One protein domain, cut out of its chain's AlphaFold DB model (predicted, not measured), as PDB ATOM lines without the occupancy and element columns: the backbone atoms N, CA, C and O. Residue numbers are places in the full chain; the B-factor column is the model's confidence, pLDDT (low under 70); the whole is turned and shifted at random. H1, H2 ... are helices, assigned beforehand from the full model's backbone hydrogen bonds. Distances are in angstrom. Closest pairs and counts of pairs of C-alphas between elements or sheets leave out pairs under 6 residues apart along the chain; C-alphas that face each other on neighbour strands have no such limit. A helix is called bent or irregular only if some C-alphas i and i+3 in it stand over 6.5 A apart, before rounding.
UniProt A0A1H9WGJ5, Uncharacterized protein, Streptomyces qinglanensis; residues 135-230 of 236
ATOM      1  N   ALA A 135     206.808  95.083 235.031       89.69
ATOM      2  CA  ALA A 135     207.087  95.154 233.598       89.69
ATOM      3  C   ALA A 135     206.359  96.337 232.937       89.69
ATOM      4  O   ALA A 135     207.004  97.155 232.287       89.69
ATOM      5  N   GLN A 136     205.051  96.493 233.176       91.69
ATOM      6  CA  GLN A 136     204.272  97.620 232.643       91.69
ATOM      7  C   GLN A 136     204.799  98.975 233.133       91.69
ATOM      8  O   GLN A 136     204.930  99.887 232.326       91.69
ATOM      9  N   ARG A 137     205.186  99.103 234.413       93.25
ATOM     10  CA  ARG A 137     205.848 100.319 234.925       93.25
ATOM     11  C   ARG A 137     207.190 100.580 234.250       93.25
ATOM     12  O   ARG A 137     207.494 101.727 233.959       93.25
ATOM     13  N   SER A 138     207.983  99.546 233.967       93.44
ATOM     14  CA  SER A 138     209.246  99.718 233.236       93.44
ATOM     15  C   SER A 138     209.025 100.217 231.807       93.44
ATOM     16  O   SER A 138     209.767 101.083 231.357       93.44
ATOM     17  N   VAL A 139     207.999  99.707 231.115       94.00
ATOM     18  CA  VAL A 139     207.609 100.191 229.780       94.00
ATOM     19  C   VAL A 139     207.116 101.635 229.864       94.00
ATOM     20  O   VAL A 139     207.645 102.485 229.163       94.00
ATOM     21  N   LEU A 140     206.186 101.943 230.773       95.31
ATOM     22  CA  LEU A 140     205.641 103.292 230.965       95.31
ATOM     23  C   LEU A 140     206.748 104.340 231.190       95.31
ATOM     24  O   LEU A 140     206.744 105.388 230.551       95.31
ATOM     25  N   ARG A 141     207.736 104.031 232.038       95.75
ATOM     26  CA  ARG A 141     208.902 104.899 232.281       95.75
ATOM     27  C   ARG A 141     209.758 105.120 231.035       95.75
ATOM     28  O   ARG A 141     210.257 106.222 230.837       95.75
ATOM     29  N   ALA A 142     209.930 104.098 230.195       96.50
ATOM     30  CA  ALA A 142     210.663 104.231 228.936       96.50
ATOM     31  C   ALA A 142     209.922 105.138 227.935       96.50
ATOM     32  O   ALA A 142     210.554 105.954 227.268       96.50
ATOM     33  N   GLU A 143     208.590 105.062 227.885       97.06
ATOM     34  CA  GLU A 143     207.754 105.950 227.064       97.06
ATOM     35  C   GLU A 143     207.846 107.408 227.548       97.06
ATOM     36  O   GLU A 143     208.141 108.300 226.755       97.06
ATOM     37  N   PHE A 144     207.710 107.661 228.858       97.06
ATOM     38  CA  PHE A 144     207.906 109.002 229.434       97.06
ATOM     39  C   PHE A 144     209.336 109.533 229.250       97.06
ATOM     40  O   PHE A 144     209.524 110.727 229.018       97.06
ATOM     41  N   ALA A 145     210.359 108.673 229.288       96.50
ATOM     42  CA  ALA A 145     211.725 109.056 228.929       96.50
ATOM     43  C   ALA A 145     211.838 109.457 227.445       96.50
ATOM     44  O   ALA A 145     212.499 110.447 227.132       96.50
ATOM     45  N   GLY A 146     211.142 108.754 226.545       96.31
ATOM     46  CA  GLY A 146     211.023 109.121 225.132       96.31
ATOM     47  C   GLY A 146     210.317 110.465 224.914       96.31
ATOM     48  O   GLY A 146     210.782 111.274 224.114       96.31
ATOM     49  N   LEU A 147     209.246 110.747 225.662       96.19
ATOM     50  CA  LEU A 147     208.567 112.049 225.641       96.19
ATOM     51  C   LEU A 147     209.478 113.169 226.183       96.19
ATOM     52  O   LEU A 147     209.597 114.212 225.543       96.19
ATOM     53  N   ARG A 148     210.204 112.939 227.289       95.94
ATOM     54  CA  ARG A 148     211.205 113.888 227.822       95.94
ATOM     55  C   ARG A 148     212.336 114.169 226.833       95.94
ATOM     56  O   ARG A 148     212.784 115.307 226.752       95.94
ATOM     57  N   ALA A 149     212.773 113.176 226.059       95.81
ATOM     58  CA  ALA A 149     213.786 113.377 225.025       95.81
ATOM     59  C   ALA A 149     213.309 114.332 223.915       95.81
ATOM     60  O   ALA A 149     214.102 115.127 223.430       95.81
ATOM     61  N   ARG A 150     212.015 114.340 223.563       95.00
ATOM     62  CA  ARG A 150     211.459 115.305 222.589       95.00
ATOM     63  C   ARG A 150     211.440 116.747 223.113       95.00
ATOM     64  O   ARG A 150     211.433 117.681 222.318       95.00
ATOM     65  N   LEU A 151     211.455 116.947 224.435       94.19
ATOM     66  CA  LEU A 151     211.480 118.283 225.038       94.19
ATOM     67  C   LEU A 151     212.844 118.983 224.911       94.19
ATOM     68  O   LEU A 151     212.896 120.199 225.079       94.19
ATOM     69  N   THR A 152     213.948 118.277 224.619       91.00
ATOM     70  CA  THR A 152     215.285 118.909 224.572       91.00
ATOM     71  C   THR A 152     215.470 119.873 223.407       91.00
ATOM     72  O   THR A 152     216.321 120.758 223.486       91.00
ATOM     73  N   ASP A 153     214.666 119.720 222.356       89.38
ATOM     74  CA  ASP A 153     214.791 120.471 221.105       89.38
ATOM     75  C   ASP A 153     213.876 121.715 221.070       89.38
ATOM     76  O   ASP A 153     213.874 122.474 220.100       89.38
ATOM     77  N   LEU A 154     213.099 121.944 222.138       90.94
ATOM     78  CA  LEU A 154     212.102 123.011 222.236       90.94
ATOM     79  C   LEU A 154     212.651 124.324 222.843       90.94
ATOM     80  O   LEU A 154     213.671 124.329 223.539       90.94
ATOM     81  N   PRO A 155     211.959 125.467 222.643       87.19
ATOM     82  CA  PRO A 155     212.340 126.745 223.245       87.19
ATOM     83  C   PRO A 155     212.313 126.702 224.780       87.19
ATOM     84  O   PRO A 155     211.296 126.377 225.391       87.19
ATOM     85  N   GLY A 156     213.417 127.101 225.420       85.19
ATOM     86  CA  GLY A 156     213.653 126.886 226.858       85.19
ATOM     87  C   GLY A 156     212.641 127.494 227.846       85.19
ATOM     88  O   GLY A 156     212.655 127.117 229.015       85.19
ATOM     89  N   GLU A 157     211.763 128.400 227.406       89.62
ATOM     90  CA  GLU A 157     210.695 128.980 228.234       89.62
ATOM     91  C   GLU A 157     209.579 127.966 228.552       89.62
ATOM     92  O   GLU A 157     209.122 127.903 229.692       89.62
ATOM     93  N   VAL A 158     209.211 127.108 227.590       91.50
ATOM     94  CA  VAL A 158     208.219 126.027 227.780       91.50
ATOM     95  C   VAL A 158     208.835 124.708 228.252       91.50
ATOM     96  O   VAL A 158     208.133 123.903 228.861       91.50
ATOM     97  N   VAL A 159     210.142 124.492 228.050       94.38
ATOM     98  CA  VAL A 159     210.815 123.225 228.408       94.38
ATOM     99  C   VAL A 159     210.710 122.902 229.896       94.38
ATOM    100  O   VAL A 159     210.360 121.777 230.235       94.38
ATOM    101  N   ARG A 160     211.001 123.850 230.800       94.06
ATOM    102  CA  ARG A 160     210.991 123.545 232.244       94.06
ATOM    103  C   ARG A 160     209.583 123.182 232.753       94.06
ATOM    104  O   ARG A 160     209.465 122.086 233.293       94.06
ATOM    105  N   PRO A 161     208.524 123.990 232.526       95.06
ATOM    106  CA  PRO A 161     207.160 123.599 232.889       95.06
ATOM    107  C   PRO A 161     206.731 122.256 232.285       95.06
ATOM    108  O   PRO A 161     206.120 121.449 232.977       95.06
ATOM    109  N   ALA A 162     207.097 121.986 231.026       96.31
ATOM    110  CA  ALA A 162     206.785 120.719 230.370       96.31
ATOM    111  C   ALA A 162     207.498 119.521 231.019       96.31
ATOM    112  O   ALA A 162     206.880 118.477 231.192       96.31
ATOM    113  N   VAL A 163     208.775 119.651 231.397       96.19
ATOM    114  CA  VAL A 163     209.520 118.588 232.098       96.19
ATOM    115  C   VAL A 163     208.937 118.334 233.489       96.19
ATOM    116  O   VAL A 163     208.753 117.173 233.853       96.19
ATOM    117  N   ASP A 164     208.619 119.396 234.234       96.00
ATOM    118  CA  ASP A 164     208.059 119.297 235.586       96.00
ATOM    119  C   ASP A 164     206.672 118.613 235.555       96.00
ATOM    120  O   ASP A 164     206.455 117.628 236.262       96.00
ATOM    121  N   LEU A 165     205.772 119.039 234.655       97.12
ATOM    122  CA  LEU A 165     204.453 118.417 234.457       97.12
ATOM    123  C   LEU A 165     204.537 116.975 233.942       97.12
ATOM    124  O   LEU A 165     203.727 116.134 234.327       97.12
ATOM    125  N   LEU A 166     205.503 116.663 233.074       97.12
ATOM    126  CA  LEU A 166     205.675 115.306 232.550       97.12
ATOM    127  C   LEU A 166     206.206 114.345 233.627       97.12
ATOM    128  O   LEU A 166     205.853 113.168 233.612       97.12
ATOM    129  N   GLN A 167     207.006 114.844 234.577       96.81
ATOM    130  CA  GLN A 167     207.429 114.097 235.765       96.81
ATOM    131  C   GLN A 167     206.258 113.873 236.735       96.81
ATOM    132  O   GLN A 167     206.038 112.742 237.161       96.81
ATOM    133  N   GLU A 168     205.479 114.914 237.045       96.44
ATOM    134  CA  GLU A 168     204.285 114.810 237.900       96.44
ATOM    135  C   GLU A 168     203.267 113.806 237.332       96.44
ATOM    136  O   GLU A 168     202.712 112.970 238.054       96.44
ATOM    137  N   LEU A 169     203.071 113.839 236.013       96.81
ATOM    138  CA  LEU A 169     202.198 112.919 235.299       96.81
ATOM    139  C   LEU A 169     202.731 111.477 235.297       96.81
ATOM    140  O   LEU A 169     201.948 110.546 235.485       96.81
ATOM    141  N   GLU A 170     204.042 111.270 235.134       96.94
ATOM    142  CA  GLU A 170     204.668 109.948 235.271       96.94
ATOM    143  C   GLU A 170     204.453 109.371 236.676       96.94
ATOM    144  O   GLU A 170     204.065 108.207 236.805       96.94
ATOM    145  N   ASP A 171     204.650 110.178 237.720       94.81
ATOM    146  CA  ASP A 171     204.493 109.746 239.111       94.81
ATOM    147  C   ASP A 171     203.022 109.478 239.475       94.81
ATOM    148  O   ASP A 171     202.733 108.497 240.167       94.81
ATOM    149  N   THR A 172     202.080 110.269 238.947       94.50
ATOM    150  CA  THR A 172     200.636 110.042 239.128       94.50
ATOM    151  C   THR A 172     200.174 108.775 238.406       94.50
ATOM    152  O   THR A 172     199.507 107.935 239.006       94.50
ATOM    153  N   VAL A 173     200.558 108.581 237.137       94.06
ATOM    154  CA  VAL A 173     200.142 107.417 236.326       94.06
ATOM    155  C   VAL A 173     200.860 106.124 236.747       94.06
ATOM    156  O   VAL A 173     200.339 105.036 236.515       94.06
ATOM    157  N   ALA A 174     202.039 106.201 237.373       92.81
ATOM    158  CA  ALA A 174     202.731 105.041 237.945       92.81
ATOM    159  C   ALA A 174     202.398 104.778 239.430       92.81
ATOM    160  O   ALA A 174     202.897 103.794 239.998       92.81
ATOM    161  N   GLY A 175     201.613 105.660 240.058       90.75
ATOM    162  CA  GLY A 175     201.226 105.607 241.465       90.75
ATOM    163  C   GLY A 175     200.223 104.487 241.789       90.75
ATOM    164  O   GLY A 175     199.662 103.858 240.902       90.75
ATOM    165  N   PRO A 176     199.976 104.187 243.077       84.50
ATOM    166  CA  PRO A 176     198.987 103.176 243.464       84.50
ATOM    167  C   PRO A 176     197.535 103.645 243.266       84.50
ATOM    168  O   PRO A 176     196.655 102.808 243.092       84.50
ATOM    169  N   CYS A 177     197.304 104.961 243.299       83.00
ATOM    170  CA  CYS A 177     196.005 105.614 243.156       83.00
ATOM    171  C   CYS A 177     196.147 106.789 242.168       83.00
ATOM    172  O   CYS A 177     196.345 107.918 242.617       83.00
ATOM    173  N   PRO A 178     196.131 106.547 240.847       86.81
ATOM    174  CA  PRO A 178     196.162 107.619 239.852       86.81
ATOM    175  C   PRO A 178     194.931 108.528 239.978       86.81
ATOM    176  O   PRO A 178     193.807 108.043 240.101       86.81
ATOM    177  N   GLU A 179     195.134 109.846 239.917       86.69
ATOM    178  CA  GLU A 179     194.067 110.850 240.013       86.69
ATOM    179  C   GLU A 179     193.656 111.334 238.605       86.69
ATOM    180  O   GLU A 179     194.430 112.042 237.951       86.69
ATOM    181  N   PRO A 180     192.452 110.984 238.096       86.81
ATOM    182  CA  PRO A 180     192.071 111.283 236.712       86.81
ATOM    183  C   PRO A 180     191.998 112.779 236.389       86.81
ATOM    184  O   PRO A 180     192.254 113.163 235.250       86.81
ATOM    185  N   ASP A 181     191.668 113.622 237.371       86.50
ATOM    186  CA  ASP A 181     191.595 115.074 237.186       86.50
ATOM    187  C   ASP A 181     192.981 115.719 237.052       86.50
ATOM    188  O   ASP A 181     193.143 116.623 236.233       86.50
ATOM    189  N   VAL A 182     193.995 115.214 237.767       90.62
ATOM    190  CA  VAL A 182     195.402 115.637 237.608       90.62
ATOM    191  C   VAL A 182     195.910 115.243 236.220       90.62
ATOM    192  O   VAL A 182     196.468 116.069 235.498       90.62
ATOM    193  N   ILE A 183     195.627 114.007 235.796       93.56
ATOM    194  CA  ILE A 183     195.974 113.497 234.460       93.56
ATOM    195  C   ILE A 183     195.307 114.331 233.359       93.56
ATOM    196  O   ILE A 183     195.960 114.701 232.382       93.56
ATOM    197  N   ALA A 184     194.024 114.667 233.519       91.19
ATOM    198  CA  ALA A 184     193.296 115.504 232.573       91.19
ATOM    199  C   ALA A 184     193.831 116.945 232.535       91.19
ATOM    200  O   ALA A 184     193.999 117.485 231.447       91.19
ATOM    201  N   ALA A 185     194.146 117.551 233.685       92.81
ATOM    202  CA  ALA A 185     194.696 118.905 233.756       92.81
ATOM    203  C   ALA A 185     196.090 119.005 233.112       92.81
ATOM    204  O   ALA A 185     196.356 119.947 232.364       92.81
ATOM    205  N   ALA A 186     196.958 118.012 233.340       96.12
ATOM    206  CA  ALA A 186     198.252 117.924 232.669       96.12
ATOM    207  C   ALA A 186     198.083 117.759 231.147       96.12
ATOM    208  O   ALA A 186     198.739 118.456 230.375       96.12
ATOM    209  N   TYR A 187     197.167 116.890 230.703       95.31
ATOM    210  CA  TYR A 187     196.870 116.702 229.280       95.31
ATOM    211  C   TYR A 187     196.312 117.971 228.614       95.31
ATOM    212  O   TYR A 187     196.782 118.345 227.540       95.31
ATOM    213  N   ASP A 188     195.359 118.661 229.253       96.06
ATOM    214  CA  ASP A 188     194.826 119.950 228.791       96.06
ATOM    215  C   ASP A 188     195.969 120.983 228.650       96.06
ATOM    216  O   ASP A 188     196.062 121.649 227.620       96.06
ATOM    217  N   TRP A 189     196.910 121.052 229.606       97.44
ATOM    218  CA  TRP A 189     198.089 121.925 229.496       97.44
ATOM    219  C   TRP A 189     198.972 121.578 228.289       97.44
ATOM    220  O   TRP A 189     199.355 122.479 227.539       97.44
ATOM    221  N   PHE A 190     199.273 120.291 228.069       97.00
ATOM    222  CA  PHE A 190     200.054 119.859 226.906       97.00
ATOM    223  C   PHE A 190     199.336 120.159 225.591       97.00
ATOM    224  O   PHE A 190     199.985 120.634 224.665       97.00
ATOM    225  N   ARG A 191     198.016 119.954 225.496       96.06
ATOM    226  CA  ARG A 191     197.243 120.299 224.292       96.06
ATOM    227  C   ARG A 191     197.351 121.790 223.968       96.06
ATOM    228  O   ARG A 191     197.518 122.150 222.806       96.06
ATOM    229  N   ASP A 192     197.276 122.639 224.988       96.62
ATOM    230  CA  ASP A 192     197.223 124.089 224.814       96.62
ATOM    231  C   ASP A 192     198.610 124.713 224.522       96.62
ATOM    232  O   ASP A 192     198.677 125.770 223.894       96.62
ATOM    233  N   HIS A 193     199.716 124.066 224.925       96.19
ATOM    234  CA  HIS A 193     201.087 124.596 224.766       96.19
ATOM    235  C   HIS A 193     201.972 123.812 223.781       96.19
ATOM    236  O   HIS A 193     202.854 124.402 223.157       96.19
ATOM    237  N   LEU A 194     201.786 122.494 223.667       96.44
ATOM    238  CA  LEU A 194     202.652 121.546 222.951       96.44
ATOM    239  C   LEU A 194     201.812 120.435 222.270       96.44
ATOM    240  O   LEU A 194     201.954 119.260 222.621       96.44
ATOM    241  N   PRO A 195     200.940 120.769 221.297       95.12
ATOM    242  CA  PRO A 195     199.953 119.832 220.746       95.12
ATOM    243  C   PRO A 195     200.569 118.549 220.158       95.12
ATOM    244  O   PRO A 195     200.062 117.464 220.419       95.12
ATOM    245  N   GLU A 196     201.720 118.635 219.481       91.88
ATOM    246  CA  GLU A 196     202.433 117.457 218.946       91.88
ATOM    247  C   GLU A 196     202.873 116.457 220.036       91.88
ATOM    248  O   GLU A 196     203.014 115.258 219.785       91.88
ATOM    249  N   LEU A 197     203.107 116.942 221.262       95.44
ATOM    250  CA  LEU A 197     203.414 116.097 222.414       95.44
ATOM    251  C   LEU A 197     202.136 115.617 223.112       95.44
ATOM    252  O   LEU A 197     202.128 114.510 223.649       95.44
ATOM    253  N   ALA A 198     201.066 116.416 223.076       94.88
ATOM    254  CA  ALA A 198     199.751 116.031 223.573       94.88
ATOM    255  C   ALA A 198     199.198 114.816 222.817       94.88
ATOM    256  O   ALA A 198     198.738 113.884 223.464       94.88
ATOM    257  N   ASP A 199     199.334 114.759 221.489       93.31
ATOM    258  CA  ASP A 199     198.906 113.599 220.694       93.31
ATOM    259  C   ASP A 199     199.638 112.314 221.132       93.31
ATOM    260  O   ASP A 199     199.013 111.307 221.468       93.31
ATOM    261  N   ALA A 200     200.971 112.371 221.242       95.56
ATOM    262  CA  ALA A 200     201.789 111.242 221.699       95.56
ATOM    263  C   ALA A 200     201.495 110.837 223.160       95.56
ATOM    264  O   ALA A 200     201.558 109.657 223.519       95.56
ATOM    265  N   LEU A 201     201.154 111.805 224.014       95.69
ATOM    266  CA  LEU A 201     200.706 111.556 225.381       95.69
ATOM    267  C   LEU A 201     199.301 110.932 225.411       95.69
ATOM    268  O   LEU A 201     199.046 110.041 226.219       95.69
ATOM    269  N   GLY A 202     198.409 111.345 224.512       93.00
ATOM    270  CA  GLY A 202     197.077 110.776 224.326       93.00
ATOM    271  C   GLY A 202     197.149 109.307 223.920       93.00
ATOM    272  O   GLY A 202     196.507 108.470 224.550       93.00
ATOM    273  N   GLU A 203     198.013 108.966 222.959       93.00
ATOM    274  CA  GLU A 203     198.308 107.575 222.587       93.00
ATOM    275  C   GLU A 203     198.829 106.747 223.774       93.00
ATOM    276  O   GLU A 203     198.431 105.593 223.948       93.00
ATOM    277  N   LEU A 204     199.697 107.324 224.618       95.19
ATOM    278  CA  LEU A 204     200.225 106.662 225.816       95.19
ATOM    279  C   LEU A 204     199.129 106.410 226.867       95.19
ATOM    280  O   LEU A 204     199.028 105.298 227.394       95.19
ATOM    281  N   LEU A 205     198.289 107.412 227.141       92.62
ATOM    282  CA  LEU A 205     197.170 107.328 228.085       92.62
ATOM    283  C   LEU A 205     196.040 106.414 227.581       92.62
ATOM    284  O   LEU A 205     195.372 105.764 228.384       92.62
ATOM    285  N   ALA A 206     195.858 106.299 226.262       89.19
ATOM    286  CA  ALA A 206     194.859 105.435 225.638       89.19
ATOM    287  C   ALA A 206     195.210 103.933 225.690       89.19
ATOM    288  O   ALA A 206     194.340 103.094 225.427       89.19
ATOM    289  N   ARG A 207     196.449 103.554 226.049       88.88
ATOM    290  CA  ARG A 207     196.871 102.143 226.110       88.88
ATOM    291  C   ARG A 207     196.017 101.353 227.118       88.88
ATOM    292  O   ARG A 207     195.843 101.822 228.242       88.88
ATOM    293  N   PRO A 208     195.557 100.121 226.803       85.50
ATOM    294  CA  PRO A 208     194.630  99.369 227.661       85.50
ATOM    295  C   PRO A 208     195.085  99.206 229.117       85.50
ATOM    296  O   PRO A 208     194.284  99.373 230.031       85.50
ATOM    297  N   ALA A 209     196.378  98.946 229.343       87.12
ATOM    298  CA  ALA A 209     196.944  98.814 230.688       87.12
ATOM    299  C   ALA A 209     196.915 100.130 231.487       87.12
ATOM    300  O   ALA A 209     196.683 100.100 232.691       87.12
ATOM    301  N   VAL A 210     197.130 101.271 230.824       87.56
ATOM    302  CA  VAL A 210     197.074 102.597 231.459       87.56
ATOM    303  C   VAL A 210     195.623 102.977 231.733       87.56
ATOM    304  O   VAL A 210     195.310 103.361 232.852       87.56
ATOM    305  N   ARG A 211     194.710 102.767 230.777       84.94
ATOM    306  CA  ARG A 211     193.268 103.007 230.968       84.94
ATOM    307  C   ARG A 211     192.680 102.193 232.121       84.94
ATOM    308  O   ARG A 211     192.010 102.765 232.973       84.94
ATOM    309  N   ALA A 212     192.949 100.887 232.174       83.31
ATOM    310  CA  ALA A 212     192.467 100.025 233.257       83.31
ATOM    311  C   ALA A 212     192.998 100.472 234.630       83.31
ATOM    312  O   ALA A 212     192.272 100.446 235.620       83.31
ATOM    313  N   HIS A 213     194.250 100.934 234.683       86.50
ATOM    314  CA  HIS A 213     194.865 101.426 235.909       86.50
ATOM    315  C   HIS A 213     194.325 102.800 236.348       86.50
ATOM    316  O   HIS A 213     193.972 102.973 237.511       86.50
ATOM    317  N   VAL A 214     194.224 103.762 235.423       83.44
ATOM    318  CA  VAL A 214     193.801 105.146 235.702       83.44
ATOM    319  C   VAL A 214     192.313 105.249 236.030       83.44
ATOM    320  O   VAL A 214     191.920 106.042 236.879       83.44
ATOM    321  N   CYS A 215     191.468 104.475 235.355       71.12
ATOM    322  CA  CYS A 215     190.018 104.591 235.494       71.12
ATOM    323  C   CYS A 215     189.421 103.622 236.530       71.12
ATOM    324  O   CYS A 215     188.269 103.796 236.948       71.12
ATOM    325  N   GLY A 216     190.191 102.597 236.919       65.50
ATOM    326  CA  GLY A 216     189.705 101.423 237.645       65.50
ATOM    327  C   GLY A 216     188.550 100.718 236.919       65.50
ATOM    328  O   GLY A 216     188.237 101.022 235.768       65.50
ATOM    329  N   ASP A 217     187.838  99.851 237.639       55.03
ATOM    330  CA  ASP A 217     186.595  99.219 237.161       55.03
ATOM    331  C   ASP A 217     185.404 100.208 237.063       55.03
ATOM    332  O   ASP A 217     184.267  99.811 236.805       55.03
ATOM    333  N   SER A 218     185.621 101.515 237.272       54.00
ATOM    334  CA  SER A 218     184.558 102.522 237.189       54.00
ATOM    335  C   SER A 218     184.367 103.024 235.752       54.00
ATOM    336  O   SER A 218     185.026 103.962 235.293       54.00
ATOM    337  N   GLU A 219     183.408 102.421 235.038       58.31
ATOM    338  CA  GLU A 219     183.024 102.814 233.670       58.31
ATOM    339  C   GLU A 219     182.742 104.321 233.539       58.31
ATOM    340  O   GLU A 219     183.044 104.925 232.511       58.31
ATOM    341  N   THR A 220     182.214 104.962 234.586       60.56
ATOM    342  CA  THR A 220     181.959 106.410 234.635       60.56
ATOM    343  C   THR A 220     183.230 107.251 234.535       60.56
ATOM    344  O   THR A 220     183.259 108.205 233.753       60.56
ATOM    345  N   SER A 221     184.290 106.898 235.267       61.16
ATOM    346  CA  SER A 221     185.585 107.592 235.202       61.16
ATOM    347  C   SER A 221     186.284 107.301 233.874       61.16
ATOM    348  O   SER A 221     186.814 108.214 233.238       61.16
ATOM    349  N   ALA A 222     186.197 106.053 233.397       62.59
ATOM    350  CA  ALA A 222     186.707 105.652 232.089       62.59
ATOM    351  C   ALA A 222     186.048 106.430 230.945       62.59
ATOM    352  O   ALA A 222     186.740 106.943 230.068       62.59
ATOM    353  N   ALA A 223     184.723 106.577 230.969       67.38
ATOM    354  CA  ALA A 223     183.966 107.321 229.970       67.38
ATOM    355  C   ALA A 223     184.150 108.843 230.091       67.38
ATOM    356  O   ALA A 223     184.026 109.556 229.096       67.38
ATOM    357  N   ALA A 224     184.425 109.384 231.282       70.38
ATOM    358  CA  ALA A 224     184.777 110.795 231.448       70.38
ATOM    359  C   ALA A 224     186.158 111.102 230.846       70.38
ATOM    360  O   ALA A 224     186.273 112.015 230.025       70.38
ATOM    361  N   LEU A 225     187.173 110.299 231.178       69.12
ATOM    362  CA  LEU A 225     188.522 110.453 230.638       69.12
ATOM    363  C   LEU A 225     188.553 110.192 229.124       69.12
ATOM    364  O   LEU A 225     189.071 111.016 228.381       69.12
ATOM    365  N   ALA A 226     187.922 109.116 228.640       69.81
ATOM    366  CA  ALA A 226     187.867 108.803 227.209       69.81
ATOM    367  C   ALA A 226     187.161 109.894 226.384       69.81
ATOM    368  O   ALA A 226     187.589 110.168 225.267       69.81
ATOM    369  N   ARG A 227     186.131 110.563 226.927       77.56
ATOM    370  CA  ARG A 227     185.514 111.730 226.268       77.56
ATOM    371  C   ARG A 227     186.451 112.940 226.219       77.56
ATOM    372  O   ARG A 227     186.477 113.616 225.199       77.56
ATOM    373  N   ARG A 228     187.229 113.208 227.278       71.44
ATOM    374  CA  ARG A 228     188.222 114.307 227.300       71.44
ATOM    375  C   ARG A 228     189.415 114.039 226.373       71.44
ATOM    376  O   ARG A 228     189.885 114.963 225.725       71.44
ATOM    377  N   LEU A 229     189.852 112.783 226.271       68.25
ATOM    378  CA  LEU A 229     190.927 112.331 225.376       68.25
ATOM    379  C   LEU A 229     190.458 112.066 223.926       68.25
ATOM    380  O   LEU A 229     191.247 111.614 223.104       68.25
ATOM    381  N   GLY A 230     189.178 112.279 223.598       62.59
ATOM    382  CA  GLY A 230     188.629 112.022 222.257       62.59
ATOM    383  C   GLY A 230     188.513 110.541 221.855       62.59
ATOM    384  O   GLY A 230     188.032 110.238 220.768       62.59
TER     385      GLY A 230
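This is residues 135 to 230 of the 236 residues of an uncharacterized protein of Streptomyces qinglanensis (UniProt A0A1H9WGJ5). Four helices, H1 to H4, stand side by side in an up-and-down bundle, each running against the one before it, with H4 coming back beside H1. The short helix H5 lies across one end of this bundle, and H6 then turns back to run alongside the first residues of H3, packing on residues 180 to 184. The printed part has 96 residues, with six named helices in the order H1 to H6 and no named strand; the class is all helix. The whole is compact, with a radius of gyration of the C-alphas of 12.8 A and spans of 40 by 29 by 18 A.

H1, residues 135 to 153, begins at C-alpha 135 at (207.087, 95.154, 233.598) and is the longest helix, 29.3 A from first to last C-alpha. H2, residues 156 to 173, is 25.5 A long and ends at C-alpha 173 at (200.142, 107.417, 236.326). It is irregular, but only just: C-alphas 157 and 160 are 6.8 A apart. H3, residues 180 to 193, measures 20.0 A, and H4, residues 195 to 205, measures 14.8 A. H5, residues 208 to 215, is 10.5 A long. H6, residues 219 to 228, is 14.1 A long and ends at C-alpha 228 at (188.222, 114.307, 227.300).

H1 and H2 form a helical hairpin and touch at a shallow tilt of 7 degrees, opposite ways; their closest C-alphas, of Leu 151 and Val 159, are 6.0 A apart. H2 and H3 form the next hairpin, at a shallow tilt of 21 degrees, with the C-alphas of Leu 169 and Ile 183 closest at 6.3 A. H3 and H4 form a third, at a shallow tilt of 25 degrees; H3 touches H4 with residues 187 to 191 alone, and the closest C-alphas, of Arg 191 and Ala 198, are 5.0 A apart. H1 touches H4 with residues 143 to 147 alone, opposite ways at a shallow tilt of 3 degrees; the closest C-alphas, of Leu 147 and Leu 197, are 7.3 A apart. H1 and H3 are apart, and so are H2 and H4. H5 is about perpendicular to H2, at 86 degrees, and they only just touch, through residue 173 of H2 alone, with 3 pairs of C-alphas within 8 A; those of Val 173 and Val 214 are closest at 6.8 A. H5 and H6 touch about perpendicular, at 75 degrees, with the C-alphas of Cys 215 and Ala 222 closest at 4.9 A. H6 touches H3, the same way at a shallow tilt of 8 degrees, with the C-alphas of Pro 180 and Leu 225 closest at 7.1 A. In H3, H5 and H6 every O i to N i+4 pair is within hydrogen-bond range; in H1 it is 13 of 15, in H2 12 of 14 and in H4 6 of 7.

The two C-alphas farthest apart, of Pro 155 and Asp 217, are 40.2 A apart. The printed part has no cut. The link from H2 to H3 is short, and the other four links are tight. The mean pLDDT of the printed part is 88.2; residues 216 to 223, 225 to 226 and 229 to 230 are under 70, and H6 has a mean of 67.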